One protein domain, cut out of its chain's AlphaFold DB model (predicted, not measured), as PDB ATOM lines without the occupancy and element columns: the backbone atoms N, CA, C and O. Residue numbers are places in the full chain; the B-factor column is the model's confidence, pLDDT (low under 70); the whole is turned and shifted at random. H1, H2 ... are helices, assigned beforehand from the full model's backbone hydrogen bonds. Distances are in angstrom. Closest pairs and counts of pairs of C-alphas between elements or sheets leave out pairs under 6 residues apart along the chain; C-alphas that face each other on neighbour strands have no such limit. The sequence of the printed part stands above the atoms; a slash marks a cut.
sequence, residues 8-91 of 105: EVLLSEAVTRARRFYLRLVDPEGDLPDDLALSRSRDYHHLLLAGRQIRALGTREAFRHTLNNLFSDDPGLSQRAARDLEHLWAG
ATOM      1  N   GLU A   8     138.231 141.759 190.070       79.81
ATOM      2  CA  GLU A   8     139.311 142.594 190.606       79.81
ATOM      3  C   GLU A   8     140.651 141.849 190.677       79.81
ATOM      4  O   GLU A   8     141.696 142.398 190.322       79.81
ATOM      5  N   VAL A   9     140.628 140.568 191.057       85.50
ATOM      6  CA  VAL A   9     141.826 139.713 191.083       85.50
ATOM      7  C   VAL A   9     142.347 139.506 189.663       85.50
ATOM      8  O   VAL A   9     143.542 139.652 189.409       85.50
ATOM      9  N   LEU A  10     141.449 139.223 188.717       85.44
ATOM     10  CA  LEU A  10     141.805 139.058 187.307       85.44
ATOM     11  C   LEU A  10     142.349 140.360 186.699       85.44
ATOM     12  O   LEU A  10     143.301 140.320 185.918       85.44
ATOM     13  N   LEU A  11     141.778 141.511 187.068       84.00
ATOM     14  CA  LEU A  11     142.255 142.828 186.648       84.00
ATOM     15  C   LEU A  11     143.670 143.090 187.173       84.00
ATOM     16  O   LEU A  11     144.550 143.454 186.395       84.00
ATOM     17  N   SER A  12     143.919 142.842 188.459       85.44
ATOM     18  CA  SER A  12     145.244 143.002 189.070       85.44
ATOM     19  C   SER A  12     146.299 142.091 188.430       85.44
ATOM     20  O   SER A  12     147.409 142.534 188.114       85.44
ATOM     21  N   GLU A  13     145.943 140.838 188.128       88.62
ATOM     22  CA  GLU A  13     146.805 139.913 187.384       88.62
ATOM     23  C   GLU A  13     147.124 140.427 185.972       88.62
ATOM     24  O   GLU A  13     148.277 140.358 185.531       88.62
ATOM     25  N   ALA A  14     146.129 140.968 185.264       85.25
ATOM     26  CA  ALA A  14     146.304 141.513 183.921       85.25
ATOM     27  C   ALA A  14     147.196 142.768 183.920       85.25
ATOM     28  O   ALA A  14     148.112 142.859 183.101       85.25
ATOM     29  N   VAL A  15     147.007 143.689 184.873       82.56
ATOM     30  CA  VAL A  15     147.858 144.883 185.040       82.56
ATOM     31  C   VAL A  15     149.290 144.490 185.416       82.56
ATOM     32  O   VAL A  15     150.246 144.985 184.820       82.56
ATOM     33  N   THR A  16     149.463 143.526 186.324       86.00
ATOM     34  CA  THR A  16     150.788 142.995 186.695       86.00
ATOM     35  C   THR A  16     151.502 142.368 185.498       86.00
ATOM     36  O   THR A  16     152.709 142.538 185.309       86.00
ATOM     37  N   ARG A  17     150.761 141.635 184.662       86.06
ATOM     38  CA  ARG A  17     151.291 141.038 183.438       86.06
ATOM     39  C   ARG A  17     151.708 142.110 182.431       86.06
ATOM     40  O   ARG A  17     152.809 142.011 181.896       86.06
ATOM     41  N   ALA A  18     150.881 143.133 182.225       82.38
ATOM     42  CA  ALA A  18     151.215 144.268 181.369       82.38
ATOM     43  C   ALA A  18     152.506 144.961 181.839       82.38
ATOM     44  O   ALA A  18     153.426 145.148 181.047       82.38
ATOM     45  N   ARG A  19     152.641 145.212 183.149       80.38
ATOM     46  CA  ARG A  19     153.866 145.768 183.748       80.38
ATOM     47  C   ARG A  19     155.107 144.935 183.427       80.38
ATOM     48  O   ARG A  19     156.131 145.487 183.038       80.38
ATOM     49  N   ARG A  20     155.039 143.610 183.593       83.62
ATOM     50  CA  ARG A  20     156.187 142.722 183.330       83.62
ATOM     51  C   ARG A  20     156.634 142.759 181.874       83.62
ATOM     52  O   ARG A  20     157.831 142.710 181.628       83.62
ATOM     53  N   PHE A  21     155.696 142.807 180.931       82.31
ATOM     54  CA  PHE A  21     156.040 142.878 179.513       82.31
ATOM     55  C   PHE A  21     156.594 144.244 179.131       82.31
ATOM     56  O   PHE A  21     157.602 144.301 178.440       82.31
ATOM     57  N   TYR A  22     156.018 145.324 179.659       78.75
ATOM     58  CA  TYR A  22     156.557 146.671 179.484       78.75
ATOM     59  C   TYR A  22     158.018 146.768 179.950       78.75
ATOM     60  O   TYR A  22     158.880 147.191 179.192       78.75
ATOM     61  N   LEU A  23     158.321 146.255 181.146       77.62
ATOM     62  CA  LEU A  23     159.677 146.221 181.711       77.62
ATOM     63  C   LEU A  23     160.703 145.426 180.894       77.62
ATOM     64  O   LEU A  23     161.897 145.620 181.075       77.62
ATOM     65  N   ARG A  24     160.257 144.486 180.058       82.12
ATOM     66  CA  ARG A  24     161.145 143.729 179.161       82.12
ATOM     67  C   ARG A  24     161.400 144.448 177.846       82.12
ATOM     68  O   ARG A  24     162.372 144.130 177.174       82.12
ATOM     69  N   LEU A  25     160.480 145.329 177.461       77.62
ATOM     70  CA  LEU A  25     160.575 146.116 176.240       77.62
ATOM     71  C   LEU A  25     161.418 147.360 176.473       77.62
ATOM     72  O   LEU A  25     162.251 147.667 175.636       77.62
ATOM     73  N   VAL A  26     161.194 148.041 177.596       74.75
ATOM     74  CA  VAL A  26     161.924 149.251 177.963       74.75
ATOM     75  C   VAL A  26     163.392 148.929 178.211       74.75
ATOM     76  O   VAL A  26     163.724 147.986 178.933       74.75
ATOM     77  N   ASP A  27     164.264 149.712 177.591       74.06
ATOM     78  CA  ASP A  27     165.702 149.611 177.773       74.06
ATOM     79  C   ASP A  27     166.150 150.178 179.144       74.06
ATOM     80  O   ASP A  27     165.345 150.728 179.903       74.06
ATOM     81  N   PRO A  28     167.434 150.040 179.519       69.19
ATOM     82  CA  PRO A  28     167.935 150.565 180.789       69.19
ATOM     83  C   PRO A  28     167.871 152.094 180.921       69.19
ATOM     84  O   PRO A  28     167.914 152.590 182.048       69.19
ATOM     85  N   GLU A  29     167.794 152.833 179.809       69.75
ATOM     86  CA  GLU A  29     167.658 154.297 179.804       69.75
ATOM     87  C   GLU A  29     166.194 154.740 179.968       69.75
ATOM     88  O   GLU A  29     165.917 155.892 180.314       69.75
ATOM     89  N   GLY A  30     165.254 153.798 179.860       65.38
ATOM     90  CA  GLY A  30     163.830 154.033 180.044       65.38
ATOM     91  C   GLY A  30     163.077 154.268 178.738       65.38
ATOM     92  O   GLY A  30     161.918 154.690 178.794       65.38
ATOM     93  N   ASP A  31     163.708 153.987 177.599       70.25
ATOM     94  CA  ASP A  31     163.140 154.178 176.275       70.25
ATOM     95  C   ASP A  31     162.543 152.879 175.733       70.25
ATOM     96  O   ASP A  31     163.042 151.768 175.937       70.25
ATOM     97  N   LEU A  32     161.409 153.024 175.050       68.69
ATOM     98  CA  LEU A  32     160.839 151.928 174.286       68.69
ATOM     99  C   LEU A  32     161.604 151.788 172.962       68.69
ATOM    100  O   LEU A  32     161.986 152.799 172.369       68.69
ATOM    101  N   PRO A  33     161.776 150.554 172.459       70.00
ATOM    102  CA  PRO A  33     162.291 150.320 171.122       70.00
ATOM    103  C   PRO A  33     161.427 151.038 170.086       70.00
ATOM    104  O   PRO A  33     160.247 151.298 170.327       70.00
ATOM    105  N   ASP A  34     161.993 151.297 168.909       70.12
ATOM    106  CA  ASP A  34     161.211 151.818 167.793       70.12
ATOM    107  C   ASP A  34     160.031 150.896 167.422       70.12
ATOM    108  O   ASP A  34     159.974 149.712 167.772       70.12
ATOM    109  N   ASP A  35     159.080 151.446 166.676       63.16
ATOM    110  CA  ASP A  35     157.830 150.776 166.314       63.16
ATOM    111  C   ASP A  35     158.047 149.457 165.567       63.16
ATOM    112  O   ASP A  35     157.314 148.481 165.761       63.16
ATOM    113  N   LEU A  36     159.082 149.396 164.725       62.50
ATOM    114  CA  LEU A  36     159.421 148.200 163.969       62.50
ATOM    115  C   LEU A  36     159.986 147.115 164.896       62.50
ATOM    116  O   LEU A  36     159.645 145.938 164.745       62.50
ATOM    117  N   ALA A  37     160.802 147.478 165.877       68.62
ATOM    118  CA  ALA A  37     161.311 146.572 166.897       68.62
ATOM    119  C   ALA A  37     160.195 146.101 167.844       68.62
ATOM    120  O   ALA A  37     160.097 144.901 168.126       68.62
ATOM    121  N   LEU A  38     159.303 147.003 168.264       69.00
ATOM    122  CA  LEU A  38     158.121 146.675 169.065       69.00
ATOM    123  C   LEU A  38     157.215 145.688 168.331       69.00
ATOM    124  O   LEU A  38     156.853 144.657 168.894       69.00
ATOM    125  N   SER A  39     156.921 145.931 167.054       66.06
ATOM    126  CA  SER A  39     156.049 145.067 166.250       66.06
ATOM    127  C   SER A  39     156.482 143.611 166.178       66.06
ATOM    128  O   SER A  39     155.662 142.691 166.199       66.06
ATOM    129  N   ARG A  40     157.797 143.402 166.128       72.06
ATOM    130  CA  ARG A  40     158.427 142.086 166.027       72.06
ATOM    131  C   ARG A  40     158.619 141.439 167.395       72.06
ATOM    132  O   ARG A  40     158.957 140.255 167.467       72.06
ATOM    133  N   SER A  41     158.398 142.181 168.478       78.38
ATOM    134  CA  SER A  41     158.563 141.680 169.833       78.38
ATOM    135  C   SER A  41     157.374 140.822 170.267       78.38
ATOM    136  O   SER A  41     156.212 141.238 170.266       78.38
ATOM    137  N   ARG A  42     157.677 139.606 170.733       78.56
ATOM    138  CA  ARG A  42     156.682 138.742 171.388       78.56
ATOM    139  C   ARG A  42     156.140 139.380 172.668       78.56
ATOM    140  O   ARG A  42     154.960 139.219 172.966       78.56
ATOM    141  N   ASP A  43     156.969 140.123 173.401       80.50
ATOM    142  CA  ASP A  43     156.541 140.808 174.622       80.50
ATOM    143  C   ASP A  43     155.543 141.939 174.309       80.50
ATOM    144  O   ASP A  43     154.591 142.125 175.064       80.50
ATOM    145  N   TYR A  44     155.665 142.612 173.157       75.56
ATOM    146  CA  TYR A  44     154.691 143.613 172.697       75.56
ATOM    147  C   TYR A  44     153.324 142.989 172.386       75.56
ATOM    148  O   TYR A  44     152.292 143.465 172.860       75.56
ATOM    149  N   HIS A  45     153.295 141.848 171.694       74.62
ATOM    150  CA  HIS A  45     152.056 141.088 171.487       74.62
ATOM    151  C   HIS A  45     151.384 140.703 172.812       74.62
ATOM    152  O   HIS A  45     150.167 140.840 172.977       74.62
ATOM    153  N   HIS A  46     152.165 140.238 173.787       80.88
ATOM    154  CA  HIS A  46     151.633 139.899 175.101       80.88
ATOM    155  C   HIS A  46     151.157 141.122 175.895       80.88
ATOM    156  O   HIS A  46     150.167 141.023 176.626       80.88
ATOM    157  N   LEU A  47     151.813 142.270 175.725       77.81
ATOM    158  CA  LEU A  47     151.407 143.548 176.298       77.81
ATOM    159  C   LEU A  47     150.045 143.999 175.743       77.81
ATOM    160  O   LEU A  47     149.149 144.341 176.519       77.81
ATOM    161  N   LEU A  48     149.830 143.893 174.427       75.38
ATOM    162  CA  LEU A  48     148.538 144.175 173.786       75.38
ATOM    163  C   LEU A  48     147.427 143.234 174.273       75.38
ATOM    164  O   LEU A  48     146.304 143.672 174.540       75.38
ATOM    165  N   LEU A  49     147.727 141.940 174.422       80.69
ATOM    166  CA  LEU A  49     146.783 140.963 174.973       80.69
ATOM    167  C   LEU A  49     146.404 141.294 176.421       80.69
ATOM    168  O   LEU A  49     145.223 141.238 176.765       80.69
ATOM    169  N   ALA A  50     147.373 141.686 177.252       80.12
ATOM    170  CA  ALA A  50     147.111 142.133 178.617       80.12
ATOM    171  C   ALA A  50     146.229 143.396 178.630       80.12
ATOM    172  O   ALA A  50     145.246 143.441 179.367       80.12
ATOM    173  N   GLY A  51     146.485 144.366 177.744       77.56
ATOM    174  CA  GLY A  51     145.637 145.552 177.567       77.56
ATOM    175  C   GLY A  51     144.184 145.218 177.197       77.56
ATOM    176  O   GLY A  51     143.246 145.796 177.748       77.56
ATOM    177  N   ARG A  52     143.968 144.227 176.317       79.25
ATOM    178  CA  ARG A  52     142.618 143.722 175.990       79.25
ATOM    179  C   ARG A  52     141.928 143.089 177.203       79.25
ATOM    180  O   ARG A  52     140.738 143.316 177.394       79.25
ATOM    181  N   GLN A  53     142.660 142.331 178.020       81.44
ATOM    182  CA  GLN A  53     142.125 141.718 179.242       81.44
ATOM    183  C   GLN A  53     141.733 142.771 180.280       81.44
ATOM    184  O   GLN A  53     140.634 142.701 180.819       81.44
ATOM    185  N   ILE A  54     142.577 143.781 180.498       79.25
ATOM    186  CA  ILE A  54     142.290 144.908 181.396       79.25
ATOM    187  C   ILE A  54     140.971 145.588 181.004       79.25
ATOM    188  O   ILE A  54     140.105 145.780 181.854       79.25
ATOM    189  N   ARG A  55     140.782 145.892 179.709       76.69
ATOM    190  CA  ARG A  55     139.530 146.477 179.195       76.69
ATOM    191  C   ARG A  55     138.309 145.578 179.384       76.69
ATOM    192  O   ARG A  55     137.216 146.084 179.598       76.69
ATOM    193  N   ALA A  56     138.481 144.266 179.248       80.88
ATOM    194  CA  ALA A  56     137.383 143.309 179.365       80.88
ATOM    195  C   ALA A  56     136.949 143.072 180.821       80.88
ATOM    196  O   ALA A  56     135.813 142.670 181.057       80.88
ATOM    197  N   LEU A  57     137.852 143.282 181.784       80.06
ATOM    198  CA  LEU A  57     137.652 142.926 183.189       80.06
ATOM    199  C   LEU A  57     137.219 144.099 184.078       80.06
ATOM    200  O   LEU A  57     136.684 143.854 185.156       80.06
ATOM    201  N   GLY A  58     137.440 145.352 183.667       73.56
ATOM    202  CA  GLY A  58     137.175 146.500 184.533       73.56
ATOM    203  C   GLY A  58     136.910 147.816 183.809       73.56
ATOM    204  O   GLY A  58     137.088 147.955 182.600       73.56
ATOM    205  N   THR A  59     136.480 148.810 184.586       79.06
ATOM    206  CA  THR A  59     136.306 150.191 184.124       79.06
ATOM    207  C   THR A  59     137.653 150.914 184.039       79.06
ATOM    208  O   THR A  59     138.653 150.478 184.617       79.06
ATOM    209  N   ARG A  60     137.689 152.068 183.357       75.19
ATOM    210  CA  ARG A  60     138.877 152.942 183.335       75.19
ATOM    211  C   ARG A  60     139.348 153.302 184.746       75.19
ATOM    212  O   ARG A  60     140.544 153.332 185.007       75.19
ATOM    213  N   GLU A  61     138.408 153.581 185.644       78.81
ATOM    214  CA  GLU A  61     138.694 153.948 187.033       78.81
ATOM    215  C   GLU A  61     139.293 152.781 187.815       78.81
ATOM    216  O   GLU A  61     140.316 152.964 188.468       78.81
ATOM    217  N   ALA A  62     138.730 151.576 187.683       78.06
ATOM    218  CA  ALA A  62     139.278 150.375 188.310       78.06
ATOM    219  C   ALA A  62     140.701 150.079 187.811       78.06
ATOM    220  O   ALA A  62     141.584 149.745 188.604       78.06
ATOM    221  N   PHE A  63     140.951 150.270 186.511       80.38
ATOM    222  CA  PHE A  63     142.289 150.186 185.939       80.38
ATOM    223  C   PHE A  63     143.237 151.224 186.552       80.38
ATOM    224  O   PHE A  63     144.274 150.830 187.072       80.38
ATOM    225  N   ARG A  64     142.882 152.517 186.565       78.75
ATOM    226  CA  ARG A  64     143.728 153.584 187.140       78.75
ATOM    227  C   ARG A  64     143.994 153.377 188.629       78.75
ATOM    228  O   ARG A  64     145.104 153.625 189.086       78.75
ATOM    229  N   HIS A  65     143.005 152.899 189.377       82.44
ATOM    230  CA  HIS A  65     143.172 152.576 190.790       82.44
ATOM    231  C   HIS A  65     144.152 151.410 190.984       82.44
ATOM    232  O   HIS A  65     145.100 151.517 191.757       82.44
ATOM    233  N   THR A  66     143.980 150.329 190.217       81.19
ATOM    234  CA  THR A  66     144.868 149.154 190.244       81.19
ATOM    235  C   THR A  66     146.291 149.511 189.824       81.19
ATOM    236  O   THR A  66     147.249 149.068 190.450       81.19
ATOM    237  N   LEU A  67     146.423 150.342 188.788       78.25
ATOM    238  CA  LEU A  67     147.670 150.930 188.324       78.25
ATOM    239  C   LEU A  67     148.335 151.662 189.501       78.25
ATOM    240  O   LEU A  67     149.342 151.191 190.015       78.25
ATOM    241  N   ASN A  68     147.726 152.728 190.018       77.19
ATOM    242  CA  ASN A  68     148.301 153.538 191.096       77.19
ATOM    243  C   ASN A  68     148.718 152.717 192.328       77.19
ATOM    244  O   ASN A  68     149.776 152.977 192.895       77.19
ATOM    245  N   ASN A  69     147.933 151.705 192.707       77.56
ATOM    246  CA  ASN A  69     148.252 150.841 193.845       77.56
ATOM    247  C   ASN A  69     149.444 149.906 193.578       77.56
ATOM    248  O   ASN A  69     150.264 149.702 194.461       77.56
ATOM    249  N   LEU A  70     149.564 149.327 192.378       70.44
ATOM    250  CA  LEU A  70     150.682 148.432 192.023       70.44
ATOM    251  C   LEU A  70     152.005 149.176 191.781       70.44
ATOM    252  O   LEU A  70     153.066 148.549 191.691       70.44
ATOM    253  N   PHE A  71     151.915 150.491 191.620       69.50
ATOM    254  CA  PHE A  71     152.988 151.391 191.220       69.50
ATOM    255  C   PHE A  71     153.413 152.357 192.347       69.50
ATOM    256  O   PHE A  71     154.285 153.199 192.145       69.50
ATOM    257  N   SER A  72     152.869 152.218 193.561       67.69
ATOM    258  CA  SER A  72     153.269 153.038 194.718       67.69
ATOM    259  C   SER A  72     154.752 152.907 195.088       67.69
ATOM    260  O   SER A  72     155.325 153.833 195.657       67.69
ATOM    261  N   ASP A  73     155.371 151.774 194.743       67.69
ATOM    262  CA  ASP A  73     156.690 151.379 195.250       67.69
ATOM    263  C   ASP A  73     157.859 151.731 194.305       67.69
ATOM    264  O   ASP A  73     159.017 151.572 194.680       67.69
ATOM    265  N   ASP A  74     157.587 152.204 193.081       65.75
ATOM    266  CA  ASP A  74     158.622 152.543 192.085       65.75
ATOM    267  C   ASP A  74     158.237 153.793 191.273       65.75
ATOM    268  O   ASP A  74     157.848 153.690 190.109       65.75
ATOM    269  N   PRO A  75     158.289 155.000 191.856       62.41
ATOM    270  CA  PRO A  75     157.683 156.198 191.267       62.41
ATOM    271  C   PRO A  75     158.241 156.591 189.885       62.41
ATOM    272  O   PRO A  75     157.505 157.157 189.071       62.41
ATOM    273  N   GLY A  76     159.508 156.276 189.590       58.25
ATOM    274  CA  GLY A  76     160.169 156.649 188.332       58.25
ATOM    275  C   GLY A  76     159.733 155.795 187.141       58.25
ATOM    276  O   GLY A  76     159.445 156.324 186.063       58.25
ATOM    277  N   LEU A  77     159.632 154.483 187.348       56.81
ATOM    278  CA  LEU A  77     159.148 153.547 186.336       56.81
ATOM    279  C   LEU A  77     157.614 153.587 186.236       56.81
ATOM    280  O   LEU A  77     157.035 153.382 185.171       56.81
ATOM    281  N   SER A  78     156.962 153.962 187.337       60.56
ATOM    282  CA  SER A  78     155.513 154.079 187.469       60.56
ATOM    283  C   SER A  78     154.890 155.204 186.667       60.56
ATOM    284  O   SER A  78     153.840 154.981 186.083       60.56
ATOM    285  N   GLN A  79     155.497 156.390 186.583       62.75
ATOM    286  CA  GLN A  79     154.905 157.480 185.790       62.75
ATOM    287  C   GLN A  79     154.907 157.178 184.289       62.75
ATOM    288  O   GLN A  79     153.908 157.419 183.610       62.75
ATOM    289  N   ARG A  80     156.010 156.624 183.777       64.00
ATOM    290  CA  ARG A  80     156.154 156.260 182.361       64.00
ATOM    291  C   ARG A  80     155.299 155.050 182.001       64.00
ATOM    292  O   ARG A  80     154.482 155.148 181.091       64.00
ATOM    293  N   ALA A  81     155.382 153.974 182.786       63.56
ATOM    294  CA  ALA A  81     154.516 152.817 182.601       63.56
ATOM    295  C   ALA A  81     153.038 153.198 182.746       63.56
ATOM    296  O   ALA A  81     152.229 152.751 181.950       63.56
ATOM    297  N   ALA A  82     152.654 154.051 183.700       66.50
ATOM    298  CA  ALA A  82     151.261 154.472 183.839       66.50
ATOM    299  C   ALA A  82     150.761 155.262 182.623       66.50
ATOM    300  O   ALA A  82     149.662 154.991 182.141       66.50
ATOM    301  N   ARG A  83     151.573 156.190 182.097       67.56
ATOM    302  CA  ARG A  83     151.263 156.929 180.865       67.56
ATOM    303  C   ARG A  83     151.083 155.969 179.689       67.56
ATOM    304  O   ARG A  83     150.051 155.990 179.027       67.56
ATOM    305  N   ASP A  84     152.053 155.090 179.467       67.88
ATOM    306  CA  ASP A  84     152.080 154.198 178.306       67.88
ATOM    307  C   ASP A  84     151.016 153.083 178.413       67.88
ATOM    308  O   ASP A  84     150.363 152.730 177.429       67.88
ATOM    309  N   LEU A  85     150.741 152.580 179.621       70.06
ATOM    310  CA  LEU A  85     149.655 151.631 179.885       70.06
ATOM    311  C   LEU A  85     148.263 152.283 179.741       70.06
ATOM    312  O   LEU A  85     147.323 151.594 179.336       70.06
ATOM    313  N   GLU A  86     148.104 153.588 180.012       69.44
ATOM    314  CA  GLU A  86     146.870 154.324 179.678       69.44
ATOM    315  C   GLU A  86     146.637 154.383 178.157       69.44
ATOM    316  O   GLU A  86     145.496 154.222 177.713       69.44
ATOM    317  N   HIS A  87     147.694 154.510 177.347       65.69
ATOM    318  CA  HIS A  87     147.587 154.428 175.883       65.69
ATOM    319  C   HIS A  87     147.194 153.019 175.403       65.69
ATOM    320  O   HIS A  87     146.347 152.873 174.519       65.69
ATOM    321  N   LEU A  88     147.707 151.960 176.038       60.16
ATOM    322  CA  LEU A  88     147.265 150.588 175.747       60.16
ATOM    323  C   LEU A  88     145.792 150.361 176.094       60.16
ATOM    324  O   LEU A  88     145.099 149.619 175.386       60.16
ATOM    325  N   TRP A  89     145.306 150.991 177.170       60.22
ATOM    326  CA  TRP A  89     143.899 150.960 177.559       60.22
ATOM    327  C   TRP A  89     143.016 151.687 176.536       60.22
ATOM    328  O   TRP A  89     141.981 151.135 176.159       60.22
ATOM    329  N   ALA A  90     143.443 152.838 176.008       60.31
ATOM    330  CA  ALA A  90     142.711 153.598 174.984       60.31
ATOM    331  C   ALA A  90     142.498 152.821 173.665       60.31
ATOM    332  O   ALA A  90     141.546 153.087 172.934       60.31
ATOM    333  N   GLY A  91     143.308 151.790 173.413       53.84
ATOM    334  CA  GLY A  91     143.204 150.966 172.213       53.84
ATOM    335  C   GLY A  91     144.069 151.504 171.086       53.84
ATOM    336  O   GLY A  91     144.360 152.689 171.024       53.84
TER     337      GLY A  91
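This is residues 8 to 91 of the 105 residues of an uncharacterized protein of Gemmobacter aestuarii (UniProt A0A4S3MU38). Two long helices, H1 and H3, pack side by side and run opposite ways, and a helical hairpin, H4 and H5, crosses one side of this pair. The short H2 lies by the end where H1 ends and H3 begins. The printed part has 84 residues, with five named helices, H1 to H5, and no named strand: all helix. It is compact, with a radius of gyration of the C-alphas of 12.0 A, and spans 32 by 25 by 18 A.

H1, residues 8 to 25, touches H3, residues 42 to 57, at a shallow tilt of 22 degrees; their closest C-alphas, Ala 18 and Leu 47, are 5.1 A apart. H2, residues 35 to 40, is close to H1 but not clearly touching: closest C-alphas Leu 25 and Leu 38, 7.6 A. H1 touches H4, residues 60 to 70, with residues 11 to 16 alone; closest C-alphas Ser 12 and Thr 66, 6.3 A. H5, residues 75 to 90, touches H3; closest C-alphas Leu 88 and Gly 51, 5.6 A. Every O i to N i+4 pair is within hydrogen-bond range in H1 to H4, and 11 of 12 in H5.

H1 begins at C-alpha 8 (139.311, 142.594, 190.606) and measures 25.9 A, H3 22.8 A. H5 ends at C-alpha 90 (142.711, 153.598, 174.984).

The printed part has no cut. pLDDT is under 70 in 29 residues, among them 71 to 84.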